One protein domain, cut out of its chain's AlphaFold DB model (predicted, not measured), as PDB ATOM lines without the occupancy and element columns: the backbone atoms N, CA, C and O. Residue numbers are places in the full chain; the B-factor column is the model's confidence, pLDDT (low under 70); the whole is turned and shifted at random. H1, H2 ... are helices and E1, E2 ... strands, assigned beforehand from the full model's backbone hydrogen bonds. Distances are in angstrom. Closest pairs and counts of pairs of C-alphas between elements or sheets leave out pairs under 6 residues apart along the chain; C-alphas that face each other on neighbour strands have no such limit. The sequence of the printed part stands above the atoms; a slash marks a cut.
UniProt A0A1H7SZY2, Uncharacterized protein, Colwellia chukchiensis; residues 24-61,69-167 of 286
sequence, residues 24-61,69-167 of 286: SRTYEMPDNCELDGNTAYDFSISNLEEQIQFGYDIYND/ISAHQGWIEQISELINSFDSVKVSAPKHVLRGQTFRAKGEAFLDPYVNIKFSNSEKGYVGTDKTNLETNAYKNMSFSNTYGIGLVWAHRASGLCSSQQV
ATOM      1  N   SER A  24     144.960 281.244 211.811       35.53
ATOM      2  CA  SER A  24     145.984 280.216 211.955       35.53
ATOM      3  C   SER A  24     146.273 280.081 213.449       35.53
ATOM      4  O   SER A  24     146.346 281.076 214.172       35.53
ATOM      5  N   ARG A  25     146.380 278.843 213.939       39.19
ATOM      6  CA  ARG A  25     146.922 278.624 215.278       39.19
ATOM      7  C   ARG A  25     148.358 279.119 215.236       39.19
ATOM      8  O   ARG A  25     149.211 278.466 214.644       39.19
ATOM      9  N   THR A  26     148.599 280.296 215.794       53.09
ATOM     10  CA  THR A  26     149.948 280.796 215.994       53.09
ATOM     11  C   THR A  26     150.540 280.001 217.144       53.09
ATOM     12  O   THR A  26     150.084 280.123 218.278       53.09
ATOM     13  N   TYR A  27     151.493 279.128 216.839       59.78
ATOM     14  CA  TYR A  27     152.266 278.458 217.871       59.78
ATOM     15  C   TYR A  27     153.152 279.497 218.542       59.78
ATOM     16  O   TYR A  27     153.915 280.192 217.865       59.78
ATOM     17  N   GLU A  28     153.014 279.604 219.857       61.25
ATOM     18  CA  GLU A  28     153.856 280.473 220.657       61.25
ATOM     19  C   GLU A  28     155.280 279.926 220.673       61.25
ATOM     20  O   GLU A  28     155.530 278.715 220.705       61.25
ATOM     21  N   MET A  29     156.215 280.855 220.573       68.00
ATOM     22  CA  MET A  29     157.624 280.569 220.723       68.00
ATOM     23  C   MET A  29     157.897 280.218 222.194       68.00
ATOM     24  O   MET A  29     157.306 280.851 223.064       68.00
ATOM     25  N   PRO A  30     158.778 279.245 222.490       73.25
ATOM     26  CA  PRO A  30     159.219 279.004 223.860       73.25
ATOM     27  C   PRO A  30     159.753 280.282 224.529       73.25
ATOM     28  O   PRO A  30     160.479 281.050 223.895       73.25
ATOM     29  N   ASP A  31     159.432 280.475 225.812       68.94
ATOM     30  CA  ASP A  31     159.755 281.693 226.580       68.94
ATOM     31  C   ASP A  31     161.260 282.006 226.661       68.94
ATOM     32  O   ASP A  31     161.658 283.136 226.922       68.94
ATOM     33  N   ASN A  32     162.106 281.002 226.434       73.12
ATOM     34  CA  ASN A  32     163.566 281.074 226.480       73.12
ATOM     35  C   ASN A  32     164.228 281.300 225.107       73.12
ATOM     36  O   ASN A  32     165.448 281.188 224.999       73.12
ATOM     37  N   CYS A  33     163.459 281.547 224.045       69.69
ATOM     38  CA  CYS A  33     164.014 281.825 222.723       69.69
ATOM     39  C   CYS A  33     164.351 283.307 222.554       69.69
ATOM     40  O   CYS A  33     163.483 284.171 222.667       69.69
ATOM     41  N   GLU A  34     165.594 283.597 222.177       73.75
ATOM     42  CA  GLU A  34     166.018 284.963 221.870       73.75
ATOM     43  C   GLU A  34     165.593 285.364 220.444       73.75
ATOM     44  O   GLU A  34     165.654 284.563 219.506       73.75
ATOM     45  N   LEU A  35     165.130 286.606 220.262       64.75
ATOM     46  CA  LEU A  35     164.886 287.203 218.942       64.75
ATOM     47  C   LEU A  35     166.209 287.728 218.388       64.75
ATOM     48  O   LEU A  35     166.825 288.603 218.994       64.75
ATOM     49  N   ASP A  36     166.633 287.213 217.233       58.06
ATOM     50  CA  ASP A  36     167.885 287.613 216.588       58.06
ATOM     51  C   ASP A  36     167.848 289.127 216.296       58.06
ATOM     52  O   ASP A  36     167.072 289.609 215.462       58.06
ATOM     53  N   GLY A  37     168.636 289.886 217.064       44.44
ATOM     54  CA  GLY A  37     168.583 291.349 217.103       44.44
ATOM     55  C   GLY A  37     169.412 292.010 218.207       44.44
ATOM     56  O   GLY A  37     169.850 293.130 217.997       44.44
ATOM     57  N   ASN A  38     169.666 291.340 219.332       37.22
ATOM     58  CA  ASN A  38     170.577 291.762 220.406       37.22
ATOM     59  C   ASN A  38     170.840 290.518 221.262       37.22
ATOM     60  O   ASN A  38     169.963 290.141 222.024       37.22
ATOM     61  N   THR A  39     171.928 289.789 221.053       40.03
ATOM     62  CA  THR A  39     173.011 289.739 222.039       40.03
ATOM     63  C   THR A  39     174.332 289.513 221.295       40.03
ATOM     64  O   THR A  39     174.700 288.403 220.921       40.03
ATOM     65  N   ALA A  40     175.111 290.581 221.095       36.41
ATOM     66  CA  ALA A  40     176.536 290.384 221.318       36.41
ATOM     67  C   ALA A  40     176.610 289.960 222.785       36.41
ATOM     68  O   ALA A  40     176.131 290.712 223.635       36.41
ATOM     69  N   TYR A  41     177.063 288.740 223.076       43.88
ATOM     70  CA  TYR A  41     177.377 288.387 224.454       43.88
ATOM     71  C   TYR A  41     178.242 289.519 225.005       43.88
ATOM     72  O   TYR A  41     179.240 289.890 224.379       43.88
ATOM     73  N   ASP A  42     177.787 290.123 226.100       36.12
ATOM     74  CA  ASP A  42     178.452 291.246 226.751       36.12
ATOM     75  C   ASP A  42     179.680 290.682 227.468       36.12
ATOM     76  O   ASP A  42     179.703 290.420 228.668       36.12
ATOM     77  N   PHE A  43     180.676 290.334 226.666       43.47
ATOM     78  CA  PHE A  43     181.945 289.838 227.124       43.47
ATOM     79  C   PHE A  43     182.826 291.051 227.384       43.47
ATOM     80  O   PHE A  43     183.315 291.698 226.452       43.47
ATOM     81  N   SER A  44     183.017 291.393 228.658       45.78
ATOM     82  CA  SER A  44     184.029 292.374 229.013       45.78
ATOM     83  C   SER A  44     185.403 291.756 228.762       45.78
ATOM     84  O   SER A  44     185.700 290.649 229.207       45.78
ATOM     85  N   ILE A  45     186.264 292.487 228.053       46.19
ATOM     86  CA  ILE A  45     187.656 292.095 227.768       46.19
ATOM     87  C   ILE A  45     188.400 291.677 229.055       46.19
ATOM     88  O   ILE A  45     189.225 290.767 229.013       46.19
ATOM     89  N   SER A  46     188.019 292.247 230.204       48.53
ATOM     90  CA  SER A  46     188.533 291.886 231.530       48.53
ATOM     91  C   SER A  46     188.390 290.398 231.866       48.53
ATOM     92  O   SER A  46     189.303 289.814 232.437       48.53
ATOM     93  N   ASN A  47     187.283 289.759 231.472       48.91
ATOM     94  CA  ASN A  47     187.032 288.354 231.788       48.91
ATOM     95  C   ASN A  47     187.897 287.422 230.925       48.91
ATOM     96  O   ASN A  47     188.189 286.308 231.340       48.91
ATOM     97  N   LEU A  48     188.345 287.865 229.741       48.09
ATOM     98  CA  LEU A  48     189.329 287.121 228.941       48.09
ATOM     99  C   LEU A  48     190.711 287.203 229.553       48.09
ATOM    100  O   LEU A  48     191.427 286.209 229.608       48.09
ATOM    101  N   GLU A  49     191.088 288.416 229.953       53.72
ATOM    102  CA  GLU A  49     192.411 288.717 230.477       53.72
ATOM    103  C   GLU A  49     192.655 287.946 231.774       53.72
ATOM    104  O   GLU A  49     193.694 287.302 231.897       53.72
ATOM    105  N   GLU A  50     191.675 287.901 232.683       56.66
ATOM    106  CA  GLU A  50     191.758 287.109 233.919       56.66
ATOM    107  C   GLU A  50     191.921 285.605 233.647       56.66
ATOM    108  O   GLU A  50     192.739 284.943 234.284       56.66
ATOM    109  N   GLN A  51     191.200 285.063 232.664       55.44
ATOM    110  CA  GLN A  51     191.234 283.635 232.333       55.44
ATOM    111  C   GLN A  51     192.526 283.228 231.602       55.44
ATOM    112  O   GLN A  51     193.088 282.161 231.865       55.44
ATOM    113  N   ILE A  52     193.045 284.094 230.722       55.97
ATOM    114  CA  ILE A  52     194.359 283.920 230.085       55.97
ATOM    115  C   ILE A  52     195.470 283.998 231.137       55.97
ATOM    116  O   ILE A  52     196.383 283.172 231.115       55.97
ATOM    117  N   GLN A  53     195.382 284.953 232.068       62.19
ATOM    118  CA  GLN A  53     196.375 285.125 233.126       62.19
ATOM    119  C   GLN A  53     196.386 283.927 234.083       62.19
ATOM    120  O   GLN A  53     197.454 283.399 234.370       62.19
ATOM    121  N   PHE A  54     195.219 283.422 234.488       57.22
ATOM    122  CA  PHE A  54     195.115 282.244 235.352       57.22
ATOM    123  C   PHE A  54     195.729 280.987 234.709       57.22
ATOM    124  O   PHE A  54     196.483 280.257 235.353       57.22
ATOM    125  N   GLY A  55     195.491 280.764 233.410       54.88
ATOM    126  CA  GLY A  55     196.145 279.679 232.667       54.88
ATOM    127  C   GLY A  55     197.663 279.864 232.517       54.88
ATOM    128  O   GLY A  55     198.418 278.892 232.588       54.88
ATOM    129  N   TYR A  56     198.125 281.105 232.335       62.59
ATOM    130  CA  TYR A  56     199.549 281.445 232.268       62.59
ATOM    131  C   TYR A  56     200.261 281.221 233.609       62.59
ATOM    132  O   TYR A  56     201.384 280.715 233.625       62.59
ATOM    133  N   ASP A  57     199.611 281.553 234.722       64.38
ATOM    134  CA  ASP A  57     200.165 281.391 236.066       64.38
ATOM    135  C   ASP A  57     200.323 279.905 236.427       64.38
ATOM    136  O   ASP A  57     201.377 279.511 236.922       64.38
ATOM    137  N   ILE A  58     199.351 279.052 236.073       59.59
ATOM    138  CA  ILE A  58     199.454 277.587 236.238       59.59
ATOM    139  C   ILE A  58     200.612 277.008 235.408       59.59
ATOM    140  O   ILE A  58     201.354 276.156 235.891       59.59
ATOM    141  N   TYR A  59     200.791 277.465 234.163       57.00
ATOM    142  CA  TYR A  59     201.863 276.978 233.285       57.00
ATOM    143  C   TYR A  59     203.268 277.359 233.784       57.00
ATOM    144  O   TYR A  59     204.226 276.620 233.557       57.00
ATOM    145  N   ASN A  60     203.397 278.513 234.446       64.25
ATOM    146  CA  ASN A  60     204.683 279.042 234.899       64.25
ATOM    147  C   ASN A  60     204.989 278.773 236.377       64.25
ATOM    148  O   ASN A  60     206.059 279.182 236.830       64.25
ATOM    149  N   ASP A  61     204.111 278.100 237.123       63.34
ATOM    150  CA  ASP A  61     204.367 277.729 238.514       63.34
ATOM    151  C   ASP A  61     205.227 276.445 238.595       63.34
ATOM    152  O   ASP A  61     204.739 275.341 238.341       63.34
ATOM    153  N   ILE A  69     195.646 268.291 241.162       52.03
ATOM    154  CA  ILE A  69     194.481 267.927 240.345       52.03
ATOM    155  C   ILE A  69     193.335 268.932 240.560       52.03
ATOM    156  O   ILE A  69     192.597 269.209 239.623       52.03
ATOM    157  N   SER A  70     193.228 269.525 241.753       57.25
ATOM    158  CA  SER A  70     192.233 270.540 242.117       57.25
ATOM    159  C   SER A  70     192.381 271.851 241.342       57.25
ATOM    160  O   SER A  70     191.387 272.371 240.842       57.25
ATOM    161  N   ALA A  71     193.604 272.374 241.197       55.72
ATOM    162  CA  ALA A  71     193.851 273.602 240.435       55.72
ATOM    163  C   ALA A  71     193.577 273.411 238.931       55.72
ATOM    164  O   ALA A  71     192.978 274.269 238.281       55.72
ATOM    165  N   HIS A  72     193.933 272.241 238.394       55.72
ATOM    166  CA  HIS A  72     193.636 271.873 237.009       55.72
ATOM    167  C   HIS A  72     192.139 271.629 236.785       55.72
ATOM    168  O   HIS A  72     191.616 272.012 235.746       55.72
ATOM    169  N   GLN A  73     191.434 271.031 237.752       58.25
ATOM    170  CA  GLN A  73     189.978 270.875 237.707       58.25
ATOM    171  C   GLN A  73     189.266 272.226 237.712       58.25
ATOM    172  O   GLN A  73     188.409 272.431 236.865       58.25
ATOM    173  N   GLY A  74     189.669 273.166 238.573       60.47
ATOM    174  CA  GLY A  74     189.092 274.514 238.599       60.47
ATOM    175  C   GLY A  74     189.306 275.283 237.291       60.47
ATOM    176  O   GLY A  74     188.380 275.914 236.793       60.47
ATOM    177  N   TRP A  75     190.489 275.174 236.681       62.16
ATOM    178  CA  TRP A  75     190.755 275.741 235.353       62.16
ATOM    179  C   TRP A  75     189.935 275.060 234.246       62.16
ATOM    180  O   TRP A  75     189.364 275.743 233.400       62.16
ATOM    181  N   ILE A  76     189.822 273.726 234.259       59.97
ATOM    182  CA  ILE A  76     188.999 272.974 233.296       59.97
ATOM    183  C   ILE A  76     187.515 273.312 233.457       59.97
ATOM    184  O   ILE A  76     186.827 273.455 232.453       59.97
ATOM    185  N   GLU A  77     187.013 273.452 234.682       62.97
ATOM    186  CA  GLU A  77     185.632 273.852 234.964       62.97
ATOM    187  C   GLU A  77     185.373 275.283 234.492       62.97
ATOM    188  O   GLU A  77     184.402 275.500 233.778       62.97
ATOM    189  N   GLN A  78     186.277 276.231 234.759       59.16
ATOM    190  CA  GLN A  78     186.152 277.618 234.288       59.16
ATOM    191  C   GLN A  78     186.255 277.740 232.762       59.16
ATOM    192  O   GLN A  78     185.483 278.470 232.145       59.16
ATOM    193  N   ILE A  79     187.146 276.980 232.118       58.16
ATOM    194  CA  ILE A  79     187.194 276.888 230.654       58.16
ATOM    195  C   ILE A  79     185.958 276.182 230.111       58.16
ATOM    196  O   ILE A  79     185.449 276.580 229.071       58.16
ATOM    197  N   SER A  80     185.449 275.152 230.782       54.88
ATOM    198  CA  SER A  80     184.214 274.488 230.376       54.88
ATOM    199  C   SER A  80     183.020 275.425 230.516       54.88
ATOM    200  O   SER A  80     182.156 275.395 229.652       54.88
ATOM    201  N   GLU A  81     182.954 276.254 231.554       56.06
ATOM    202  CA  GLU A  81     181.942 277.299 231.716       56.06
ATOM    203  C   GLU A  81     182.084 278.375 230.641       56.06
ATOM    204  O   GLU A  81     181.084 278.765 230.046       56.06
ATOM    205  N   LEU A  82     183.310 278.780 230.303       54.44
ATOM    206  CA  LEU A  82     183.588 279.686 229.193       54.44
ATOM    207  C   LEU A  82     183.160 279.072 227.847       54.44
ATOM    208  O   LEU A  82     182.470 279.717 227.065       54.44
ATOM    209  N   ILE A  83     183.481 277.805 227.587       53.62
ATOM    210  CA  ILE A  83     183.082 277.075 226.373       53.62
ATOM    211  C   ILE A  83     181.563 276.880 226.319       53.62
ATOM    212  O   ILE A  83     180.959 277.112 225.275       53.62
ATOM    213  N   ASN A  84     180.929 276.527 227.437       49.94
ATOM    214  CA  ASN A  84     179.476 276.397 227.540       49.94
ATOM    215  C   ASN A  84     178.775 277.757 227.424       49.94
ATOM    216  O   ASN A  84     177.663 277.816 226.908       49.94
ATOM    217  N   SER A  85     179.423 278.854 227.829       52.28
ATOM    218  CA  SER A  85     178.931 280.217 227.592       52.28
ATOM    219  C   SER A  85     178.941 280.593 226.106       52.28
ATOM    220  O   SER A  85     178.200 281.482 225.695       52.28
ATOM    221  N   PHE A  86     179.728 279.878 225.291       54.00
ATOM    222  CA  PHE A  86     179.687 279.984 223.839       54.00
ATOM    223  C   PHE A  86     178.689 279.016 223.173       54.00
ATOM    224  O   PHE A  86     178.451 279.178 221.973       54.00
ATOM    225  N   ASP A  87     178.089 278.040 223.881       62.22
ATOM    226  CA  ASP A  87     177.057 277.162 223.299       62.22
ATOM    227  C   ASP A  87     175.825 278.010 222.980       62.22
ATOM    228  O   ASP A  87     175.057 278.437 223.843       62.22
ATOM    229  N   SER A  88     175.671 278.304 221.697       73.44
ATOM    230  CA  SER A  88     174.598 279.126 221.172       73.44
ATOM    231  C   SER A  88     173.996 278.430 219.968       73.44
ATOM    232  O   SER A  88     174.680 277.798 219.156       73.44
ATOM    233  N   VAL A  89     172.675 278.536 219.864       83.00
ATOM    234  CA  VAL A  89     171.940 278.140 218.671       83.00
ATOM    235  C   VAL A  89     171.535 279.421 217.985       83.00
ATOM    236  O   VAL A  89     170.847 280.224 218.601       83.00
ATOM    237  N   LYS A  90     171.907 279.601 216.720       88.56
ATOM    238  CA  LYS A  90     171.438 280.721 215.902       88.56
ATOM    239  C   LYS A  90     170.575 280.214 214.764       88.56
ATOM    240  O   LYS A  90     170.959 279.278 214.066       88.56
ATOM    241  N   VAL A  91     169.418 280.834 214.545       90.12
ATOM    242  CA  VAL A  91     168.585 280.544 213.375       90.12
ATOM    243  C   VAL A  91     168.739 281.635 212.320       90.12
ATOM    244  O   VAL A  91     168.753 282.820 212.631       90.12
ATOM    245  N   SER A  92     168.845 281.233 211.057       91.75
ATOM    246  CA  SER A  92     168.886 282.134 209.909       91.75
ATOM    247  C   SER A  92     167.965 281.632 208.798       91.75
ATOM    248  O   SER A  92     168.033 280.481 208.369       91.75
ATOM    249  N   ALA A  93     167.082 282.493 208.324       91.88
ATOM    250  CA  ALA A  93     166.092 282.262 207.291       91.88
ATOM    251  C   ALA A  93     166.027 283.487 206.358       91.88
ATOM    252  O   ALA A  93     166.408 284.599 206.742       91.88
ATOM    253  N   PRO A  94     165.538 283.325 205.114       94.38
ATOM    254  CA  PRO A  94     165.289 284.462 204.238       94.38
ATOM    255  C   PRO A  94     164.331 285.461 204.898       94.38
ATOM    256  O   PRO A  94     163.261 285.085 205.369       94.38
ATOM    257  N   LYS A  95     164.692 286.749 204.889       91.12
ATOM    258  CA  LYS A  95     163.879 287.820 205.502       91.12
ATOM    259  C   LYS A  95     162.499 287.981 204.858       91.12
ATOM    260  O   LYS A  95     161.585 288.465 205.514       91.12
ATOM    261  N   HIS A  96     162.358 287.594 203.591       92.56
ATOM    262  CA  HIS A  96     161.101 287.595 202.848       92.56
ATOM    263  C   HIS A  96     160.892 286.209 202.236       92.56
ATOM    264  O   HIS A  96     161.810 285.678 201.611       92.56
ATOM    265  N   VAL A  97     159.702 285.637 202.406       94.00
ATOM    266  CA  VAL A  97     159.338 284.295 201.928       94.00
ATOM    267  C   VAL A  97     157.969 284.313 201.251       94.00
ATOM    268  O   VAL A  97     157.084 285.069 201.652       94.00
ATOM    269  N   LEU A  98     157.775 283.474 200.231       96.06
ATOM    270  CA  LEU A  98     156.484 283.346 199.552       96.06
ATOM    271  C   LEU A  98     155.550 282.390 200.303       96.06
ATOM    272  O   LEU A  98     155.923 281.263 200.640       96.06
ATOM    273  N   ARG A  99     154.304 282.816 200.514       91.50
ATOM    274  CA  ARG A  99     153.237 281.971 201.048       91.50
ATOM    275  C   ARG A  99     152.995 280.783 200.115       91.50
ATOM    276  O   ARG A  99     152.951 280.920 198.896       91.50
ATOM    277  N   GLY A 100     152.840 279.603 200.703       90.06
ATOM    278  CA  GLY A 100     152.659 278.339 199.995       90.06
ATOM    279  C   GLY A 100     153.943 277.766 199.394       90.06
ATOM    280  O   GLY A 100     153.906 276.644 198.896       90.06
ATOM    281  N   GLN A 101     155.074 278.477 199.466       95.25
ATOM    282  CA  GLN A 101     156.355 277.980 198.973       95.25
ATOM    283  C   GLN A 101     157.280 277.542 200.102       95.25
ATOM    284  O   GLN A 101     157.205 278.000 201.245       95.25
ATOM    285  N   THR A 102     158.167 276.618 199.751       96.62
ATOM    286  CA  THR A 102     159.198 276.117 200.648       96.62
ATOM    287  C   THR A 102     160.409 277.041 200.611       96.62
ATOM    288  O   THR A 102     160.888 277.403 199.540       96.62
ATOM    289  N   PHE A 103     160.941 277.377 201.778       96.50
ATOM    290  CA  PHE A 103     162.214 278.067 201.953       96.50
ATOM    291  C   PHE A 103     163.115 277.256 202.885       96.50
ATOM    292  O   PHE A 103     162.645 276.386 203.620       96.50
ATOM    293  N   ARG A 104     164.420 277.526 202.860       97.06
ATOM    294  CA  ARG A 104     165.403 276.820 203.687       97.06
ATOM    295  C   ARG A 104     165.825 277.702 204.857       97.06
ATOM    296  O   ARG A 104     166.348 278.789 204.640       97.06
ATOM    297  N   ALA A 105     165.596 277.223 206.073       96.00
ATOM    298  CA  ALA A 105     166.174 277.770 207.290       96.00
ATOM    299  C   ALA A 105     167.485 277.043 207.616       96.00
ATOM    300  O   ALA A 105     167.662 275.864 207.289       96.00
ATOM    301  N   LYS A 106     168.390 277.760 208.267       95.25
ATOM    302  CA  LYS A 106     169.685 277.309 208.760       95.25
ATOM    303  C   LYS A 106     169.689 277.449 210.278       95.25
ATOM    304  O   LYS A 106     169.232 278.460 210.799       95.25
ATOM    305  N   GLY A 107     170.165 276.427 210.968       92.44
ATOM    306  CA  GLY A 107     170.454 276.448 212.394       92.44
ATOM    307  C   GLY A 107     171.949 276.250 212.572       92.44
ATOM    308  O   GLY A 107     172.505 275.311 212.011       92.44
ATOM    309  N   GLU A 108     172.597 277.133 213.306       89.94
ATOM    310  CA  GLU A 108     174.024 277.080 213.609       89.94
ATOM    311  C   GLU A 108     174.156 276.723 215.083       89.94
ATOM    312  O   GLU A 108     173.528 277.374 215.915       89.94
ATOM    313  N   ALA A 109     174.917 275.678 215.401       85.56
ATOM    314  CA  ALA A 109     175.344 275.406 216.769       85.56
ATOM    315  C   ALA A 109     176.792 275.860 216.890       85.56
ATOM    316  O   ALA A 109     177.641 275.389 216.141       85.56
ATOM    317  N   PHE A 110     177.113 276.798 217.766       78.50
ATOM    318  CA  PHE A 110     178.502 277.231 217.873       78.50
ATOM    319  C   PHE A 110     179.373 276.103 218.454       78.50
ATOM    320  O   PHE A 110     179.036 275.526 219.481       78.50
ATOM    321  N   LEU A 111     180.468 275.762 217.763       71.19
ATOM    322  CA  LEU A 111     181.461 274.742 218.154       71.19
ATOM    323  C   LEU A 111     180.946 273.306 218.389       71.19
ATOM    324  O   LEU A 111     181.729 272.460 218.815       71.19
ATOM    325  N   ASP A 112     179.693 272.991 218.044       78.25
ATOM    326  CA  ASP A 112     179.114 271.664 218.286       78.25
ATOM    327  C   ASP A 112     178.684 270.954 216.978       78.25
ATOM    328  O   ASP A 112     177.572 271.152 216.459       78.25
ATOM    329  N   PRO A 113     179.576 270.154 216.361       82.50
ATOM    330  CA  PRO A 113     179.232 269.356 215.193       82.50
ATOM    331  C   PRO A 113     178.409 268.125 215.595       82.50
ATOM    332  O   PRO A 113     178.559 267.559 216.672       82.50
ATOM    333  N   TYR A 114     177.580 267.632 214.675       85.12
ATOM    334  CA  TYR A 114     176.782 266.420 214.857       85.12
ATOM    335  C   TYR A 114     175.730 266.475 215.976       85.12
ATOM    336  O   TYR A 114     175.357 265.435 216.532       85.12
ATOM    337  N   VAL A 115     175.154 267.644 216.235       87.75
ATOM    338  CA  VAL A 115     174.043 267.796 217.182       87.75
ATOM    339  C   VAL A 115     172.724 268.041 216.488       87.75
ATOM    340  O   VAL A 115     172.650 268.582 215.389       87.75
ATOM    341  N   ASN A 116     171.655 267.582 217.130       91.06
ATOM    342  CA  ASN A 116     170.311 267.688 216.590       91.06
ATOM    343  C   ASN A 116     169.733 269.075 216.874       91.06
ATOM    344  O   ASN A 116     169.547 269.447 218.035       91.06
ATOM    345  N   ILE A 117     169.379 269.786 215.808       92.50
ATOM    346  CA  ILE A 117     168.670 271.061 215.855       92.50
ATOM    347  C   ILE A 117     167.221 270.833 215.453       92.50
ATOM    348  O   ILE A 117     166.929 270.313 214.373       92.50
ATOM    349  N   LYS A 118     166.299 271.228 216.330       94.38
ATOM    350  CA  LYS A 118     164.863 271.176 216.070       94.38
ATOM    351  C   LYS A 118     164.413 272.505 215.489       94.38
ATOM    352  O   LYS A 118     164.554 273.542 216.126       94.38
ATOM    353  N   PHE A 119     163.817 272.461 214.309       94.56
ATOM    354  CA  PHE A 119     163.294 273.620 213.602       94.56
ATOM    355  C   PHE A 119     161.787 273.707 213.767       94.56
ATOM    356  O   PHE A 119     161.066 272.715 213.627       94.56
ATOM    357  N   SER A 120     161.314 274.914 214.039       91.12
ATOM    358  CA  SER A 120     159.907 275.209 214.258       91.12
ATOM    359  C   SER A 120     159.514 276.549 213.635       91.12
ATOM    360  O   SER A 120     160.363 277.401 213.380       91.12
ATOM    361  N   ASN A 121     158.230 276.734 213.350       89.19
ATOM    362  CA  ASN A 121     157.705 278.013 212.899       89.19
ATOM    363  C   ASN A 121     156.343 278.324 213.519       89.19
ATOM    364  O   ASN A 121     155.634 277.447 214.009       89.19
ATOM    365  N   SER A 122     155.968 279.597 213.454       82.12
ATOM    366  CA  SER A 122     154.733 280.119 214.057       82.12
ATOM    367  C   SER A 122     153.446 279.498 213.507       82.12
ATOM    368  O   SER A 122     152.413 279.617 214.149       82.12
ATOM    369  N   GLU A 123     153.473 278.824 212.352       81.50
ATOM    370  CA  GLU A 123     152.273 278.214 211.760       81.50
ATOM    371  C   GLU A 123     152.093 276.741 212.138       81.50
ATOM    372  O   GLU A 123     150.970 276.290 212.348       81.50
ATOM    373  N   LYS A 124     153.182 275.972 212.187       82.50
ATOM    374  CA  LYS A 124     153.148 274.513 212.372       82.50
ATOM    375  C   LYS A 124     153.697 274.077 213.728       82.50
ATOM    376  O   LYS A 124     153.594 272.901 214.069       82.50
ATOM    377  N   GLY A 125     154.304 274.987 214.486       86.06
ATOM    378  CA  GLY A 125     155.121 274.626 215.633       86.06
ATOM    379  C   GLY A 125     156.319 273.833 215.130       86.06
ATOM    380  O   GLY A 125     157.055 274.313 214.270       86.06
ATOM    381  N   TYR A 126     156.492 272.604 215.606       90.62
ATOM    382  CA  TYR A 126     157.582 271.732 215.178       90.62
ATOM    383  C   TYR A 126     157.462 271.313 213.703       90.62
ATOM    384  O   TYR A 126     156.487 270.688 213.292       90.62
ATOM    385  N   VAL A 127     158.496 271.609 212.912       93.00
ATOM    386  CA  VAL A 127     158.575 271.235 211.487       93.00
ATOM    387  C   VAL A 127     159.465 270.014 211.279       93.00
ATOM    388  O   VAL A 127     159.206 269.184 210.408       93.00
ATOM    389  N   GLY A 128     160.533 269.884 212.061       93.75
ATOM    390  CA  GLY A 128     161.406 268.724 211.995       93.75
ATOM    391  C   GLY A 128     162.766 268.972 212.623       93.75
ATOM    392  O   GLY A 128     163.076 270.072 213.065       93.75
ATOM    393  N   THR A 129     163.591 267.935 212.619       94.44
ATOM    394  CA  THR A 129     164.970 267.991 213.114       94.44
ATOM    395  C   THR A 129     165.932 267.811 211.943       94.44
ATOM    396  O   THR A 129     165.562 267.194 210.933       94.44
ATOM    397  N   ASP A 130     167.122 268.382 212.073       95.50
ATOM    398  CA  ASP A 130     168.292 268.068 211.256       95.50
ATOM    399  C   ASP A 130     169.556 268.076 212.129       95.50
ATOM    400  O   ASP A 130     169.551 268.639 213.227       95.50
ATOM    401  N   LYS A 131     170.612 267.408 211.670       93.31
ATOM    402  CA  LYS A 131     171.862 267.236 212.415       93.31
ATOM    403  C   LYS A 131     172.932 268.180 211.871       93.31
ATOM    404  O   LYS A 131     173.085 268.279 210.657       93.31
ATOM    405  N   THR A 132     173.680 268.853 212.745       91.56
ATOM    406  CA  THR A 132     174.740 269.766 212.303       91.56
ATOM    407  C   THR A 132     175.859 269.016 211.576       91.56
ATOM    408  O   THR A 132     176.224 267.894 211.937       91.56
ATOM    409  N   ASN A 133     176.390 269.630 210.518       90.44
ATOM    410  CA  ASN A 133     177.549 269.133 209.780       90.44
ATOM    411  C   ASN A 133     178.869 269.488 210.507       90.44
ATOM    412  O   ASN A 133     178.859 269.994 211.628       90.44
ATOM    413  N   LEU A 134     180.014 269.227 209.867       89.50
ATOM    414  CA  LEU A 134     181.342 269.583 210.398       89.50
ATOM    415  C   LEU A 134     181.542 271.094 210.590       89.50
ATOM    416  O   LEU A 134     182.325 271.505 211.433       89.50
ATOM    417  N   GLU A 135     180.819 271.910 209.826       87.19
ATOM    418  CA  GLU A 135     180.789 273.372 209.953       87.19
ATOM    419  C   GLU A 135     179.706 273.834 210.937       87.19
ATOM    420  O   GLU A 135     179.278 274.983 210.884       87.19
ATOM    421  N   THR A 136     179.192 272.900 211.739       89.25
ATOM    422  CA  THR A 136     178.186 273.105 212.777       89.25
ATOM    423  C   THR A 136     176.838 273.671 212.294       89.25
ATOM    424  O   THR A 136     176.035 274.204 213.062       89.25
ATOM    425  N   ASN A 137     176.527 273.456 211.012       93.50
ATOM    426  CA  ASN A 137     175.311 273.918 210.349       93.50
ATOM    427  C   ASN A 137     174.301 272.779 210.156       93.50
ATOM    428  O   ASN A 137     174.635 271.733 209.599       93.50
ATOM    429  N   ALA A 138     173.050 273.011 210.534       94.56
ATOM    430  CA  ALA A 138     171.890 272.177 210.233       94.56
ATOM    431  C   ALA A 138     170.911 272.958 209.349       94.56
ATOM    432  O   ALA A 138     170.852 274.189 209.409       94.56
ATOM    433  N   TYR A 139     170.114 272.272 208.536       96.69
ATOM    434  CA  TYR A 139     169.192 272.935 207.624       96.69
ATOM    435  C   TYR A 139     167.819 272.285 207.584       96.69
ATOM    436  O   TYR A 139     167.671 271.065 207.546       96.69
ATOM    437  N   LYS A 140     166.784 273.116 207.451       97.19
ATOM    438  CA  LYS A 140     165.433 272.609 207.258       97.19
ATOM    439  C   LYS A 140     164.643 273.386 206.232       97.19
ATOM    440  O   LYS A 140     164.593 274.609 206.244       97.19
ATOM    441  N   ASN A 141     163.976 272.633 205.367       97.75
ATOM    442  CA  ASN A 141     162.957 273.158 204.480       97.75
ATOM    443  C   ASN A 141     161.666 273.395 205.272       97.75
ATOM    444  O   ASN A 141     161.164 272.490 205.939       97.75
ATOM    445  N   MET A 142     161.143 274.612 205.197       94.81
ATOM    446  CA  MET A 142     159.974 275.085 205.931       94.81
ATOM    447  C   MET A 142     159.042 275.832 204.981       94.81
ATOM    448  O   MET A 142     159.457 276.276 203.915       94.81
ATOM    449  N   SER A 143     157.776 275.971 205.354       95.19
ATOM    450  CA  SER A 143     156.805 276.731 204.571       95.19
ATOM    451  C   SER A 143     155.727 277.327 205.463       95.19
ATOM    452  O   SER A 143     155.398 276.764 206.514       95.19
ATOM    453  N   PHE A 144     155.174 278.447 205.004       85.94
ATOM    454  CA  PHE A 144     153.974 279.068 205.548       85.94
ATOM    455  C   PHE A 144     152.853 278.913 204.529       85.94
ATOM    456  O   PHE A 144     152.909 279.516 203.460       85.94
ATOM    457  N   SER A 145     151.870 278.065 204.803       87.00
ATOM    458  CA  SER A 145     150.742 277.832 203.895       87.00
ATOM    459  C   SER A 145     149.595 278.803 204.177       87.00
ATOM    460  O   SER A 145     148.875 279.203 203.261       87.00
ATOM    461  N   ASN A 146     149.448 279.223 205.431       79.12
ATOM    462  CA  ASN A 146     148.331 280.032 205.904       79.12
ATOM    463  C   ASN A 146     148.760 281.409 206.404       79.12
ATOM    464  O   ASN A 146     148.001 282.362 206.245       79.12
ATOM    465  N   THR A 147     149.963 281.528 206.968       79.88
ATOM    466  CA  THR A 147     150.464 282.807 207.474       79.88
ATOM    467  C   THR A 147     150.651 283.812 206.340       79.88
ATOM    468  O   THR A 147     151.129 283.484 205.254       79.88
ATOM    469  N   TYR A 148     150.273 285.057 206.614       83.38
ATOM    470  CA  TYR A 148     150.460 286.211 205.747       83.38
ATOM    471  C   TYR A 148     150.860 287.406 206.615       83.38
ATOM    472  O   TYR A 148     150.221 287.669 207.633       83.38
ATOM    473  N   GLY A 149     151.926 288.114 206.245       79.81
ATOM    474  CA  GLY A 149     152.518 289.159 207.073       79.81
ATOM    475  C   GLY A 149     153.705 288.665 207.883       79.81
ATOM    476  O   GLY A 149     154.724 288.293 207.312       79.81
ATOM    477  N   ILE A 150     153.630 288.727 209.208       80.88
ATOM    478  CA  ILE A 150     154.760 288.361 210.067       80.88
ATOM    479  C   ILE A 150     154.720 286.859 210.348       80.88
ATOM    480  O   ILE A 150     153.730 286.350 210.864       80.88
ATOM    481  N   GLY A 151     155.812 286.166 210.032       79.75
ATOM    482  CA  GLY A 151     156.088 284.809 210.483       79.75
ATOM    483  C   GLY A 151     157.302 284.785 211.409       79.75
ATOM    484  O   GLY A 151     158.237 285.565 211.248       79.75
ATOM    485  N   LEU A 152     157.298 283.867 212.369       84.19
ATOM    486  CA  LEU A 152     158.469 283.526 213.177       84.19
ATOM    487  C   LEU A 152     158.982 282.142 212.797       84.19
ATOM    488  O   LEU A 152     158.189 281.214 212.595       84.19
ATOM    489  N   VAL A 153     160.301 282.019 212.725       87.56
ATOM    490  CA  VAL A 153     161.041 280.766 212.578       87.56
ATOM    491  C   VAL A 153     161.983 280.665 213.765       87.56
ATOM    492  O   VAL A 153     162.640 281.645 214.089       87.56
ATOM    493  N   TRP A 154     162.064 279.509 214.412       89.69
ATOM    494  CA  TRP A 154     163.012 279.295 215.501       89.69
ATOM    495  C   TRP A 154     163.665 277.925 215.427       89.69
ATOM    496  O   TRP A 154     163.108 276.959 214.894       89.69
ATOM    497  N   ALA A 155     164.871 277.862 215.970       91.19
ATOM    498  CA  ALA A 155     165.646 276.650 216.132       91.19
ATOM    499  C   ALA A 155     165.953 276.466 217.616       91.19
ATOM    500  O   ALA A 155     166.331 277.423 218.284       91.19
ATOM    501  N   HIS A 156     165.793 275.247 218.128       88.94
ATOM    502  CA  HIS A 156     166.120 274.933 219.516       88.94
ATOM    503  C   HIS A 156     166.842 273.593 219.663       88.94
ATOM    504  O   HIS A 156     166.674 272.670 218.856       88.94
ATOM    505  N   ARG A 157     167.628 273.483 220.735       85.12
ATOM    506  CA  ARG A 157     168.315 272.262 221.170       85.12
ATOM    507  C   ARG A 157     167.663 271.670 222.415       85.12
ATOM    508  O   ARG A 157     166.909 272.324 223.128       85.12
ATOM    509  N   ALA A 158     167.976 270.401 222.681       73.94
ATOM    510  CA  ALA A 158     167.529 269.705 223.889       73.94
ATOM    511  C   ALA A 158     168.098 270.314 225.186       73.94
ATOM    512  O   ALA A 158     167.475 270.163 226.229       73.94
ATOM    513  N   SER A 159     169.229 271.027 225.107       70.06
ATOM    514  CA  SER A 159     169.843 271.771 226.218       70.06
ATOM    515  C   SER A 159     169.050 273.012 226.649       70.06
ATOM    516  O   SER A 159     169.431 273.667 227.609       70.06
ATOM    517  N   GLY A 160     167.951 273.349 225.963       72.44
ATOM    518  CA  GLY A 160     167.159 274.547 226.250       72.44
ATOM    519  C   GLY A 160     167.641 275.799 225.517       72.44
ATOM    520  O   GLY A 160     167.042 276.853 225.680       72.44
ATOM    521  N   LEU A 161     168.666 275.707 224.667       81.62
ATOM    522  CA  LEU A 161     169.084 276.823 223.818       81.62
ATOM    523  C   LEU A 161     168.101 277.029 222.670       81.62
ATOM    524  O   LEU A 161     167.704 276.058 222.014       81.62
ATOM    525  N   CYS A 162     167.736 278.281 222.404       82.62
ATOM    526  CA  CYS A 162     166.830 278.622 221.322       82.62
ATOM    527  C   CYS A 162     167.091 280.015 220.741       82.62
ATOM    528  O   CYS A 162     167.277 280.983 221.471       82.62
ATOM    529  N   SER A 163     167.010 280.116 219.416       86.06
ATOM    530  CA  SER A 163     167.040 281.382 218.685       86.06
ATOM    531  C   SER A 163     165.899 281.437 217.688       86.06
ATOM    532  O   SER A 163     165.502 280.425 217.101       86.06
ATOM    533  N   SER A 164     165.374 282.640 217.501       83.88
ATOM    534  CA  SER A 164     164.258 282.937 216.624       83.88
ATOM    535  C   SER A 164     164.578 284.083 215.677       83.88
ATOM    536  O   SER A 164     165.333 284.997 215.993       83.88
ATOM    537  N   GLN A 165     163.962 284.050 214.503       84.12
ATOM    538  CA  GLN A 165     164.057 285.105 213.518       84.12
ATOM    539  C   GLN A 165     162.684 285.405 212.928       84.12
ATOM    540  O   GLN A 165     161.906 284.510 212.575       84.12
ATOM    541  N   GLN A 166     162.416 286.698 212.784       83.50
ATOM    542  CA  GLN A 166     161.256 287.200 212.074       83.50
ATOM    543  C   GLN A 166     161.460 287.130 210.557       83.50
ATOM    544  O   GLN A 166     162.488 287.555 210.027       83.50
ATOM    545  N   VAL A 167     160.429 286.670 209.852       84.56
ATOM    546  CA  VAL A 167     160.351 286.670 208.390       84.56
ATOM    547  C   VAL A 167     159.052 287.322 207.919       84.56
ATOM    548  O   VAL A 167     158.011 287.233 208.572       84.56
TER     549      VAL A 167
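Overview. This is residues 24 to 61 and 69 to 167 of the 286 residues of an uncharacterized protein of Colwellia chukchiensis (UniProt A0A1H7SZY2). Two small antiparallel sheets lie face to face as a sandwich, one of four strands, E5, E4, E7 and E8, and one of three, E1, E3 and E6. Beyond one end of this body two helices, H1 and H2, run side by side in opposite directions as an arm that makes much of the length. The printed part has 137 residues, with two named helices followed by eight named strands, E1 to E8; the class is mixed, helices and strands. The whole is loose, with a radius of gyration of the C-alphas of 18.8 A, and spans 65 by 27 by 22 A.

Arrangement. The larger sheet is strongly twisted and runs E5, residues 125 to 131, E4, residues 116 to 121, E7, residues 149 to 156, and E8, residues 162 to 167. E4 and E5 form a hairpin, with N 117 and O 130 2.8 A apart; E7 and E8 form another, with N 153 and O 165 3.0 A apart. Between E4 and E7, N 120 and O 154 are 2.9 A apart. The other sheet runs E1, residues 89 to 92, E3, residues 102 to 109, and E6, residues 137 to 143. Within hydrogen-bond range across the pair E1 and E3 are N 90 and O 108, 2.9 A apart, and across the pair E3 and E6 are N 105 and O 140, 2.8 A apart. The sheets' best planes are 31 degrees apart. The closest C-alphas of E5 and E6 are those of Lys 131 and Ala 138, 5.4 A; of E1 and E8, those of Lys 90 and Ser 163, 5.2 A. E2, residues 96 to 98, pairs with no named strand. H1, residues 45 to 60, and H2, residues 69 to 85, are close but not clearly touching, with the C-alphas of Gly 55 and Trp 75 closest at 7.2 A, and run opposite ways at a shallow tilt of 27 degrees. Neither is on a sheet. Every O i to N i+4 pair is within hydrogen-bond range in H2, and 11 of 12 are in H1.

Along the chain. H1 begins at C-alpha 45 (187.656, 292.095, 227.768) and is 22.6 A long; H2 is 23.6 A long. E7 measures 23.3 A and E3 22.8 A. E8 ends at C-alpha 167 (160.351, 286.670, 208.390).

Size, cuts and confidence. The C-alphas of Asp 61 and Asn 146 are the farthest apart, 64.9 A. Residues 62 to 68 are not printed, and C-alphas 61 and 69 are 14.0 A apart across this cut. Residues 24 to 44 hold no named element; residues 34 to 35 pair, parallel, with residues 163 to 164 of E8. Of the links printed whole, E3 to E4 is short and the others are tight. The mean pLDDT of the printed part is 74.5, and 54 residues are under 70, among them residues 35 to 61 and 69 to 87.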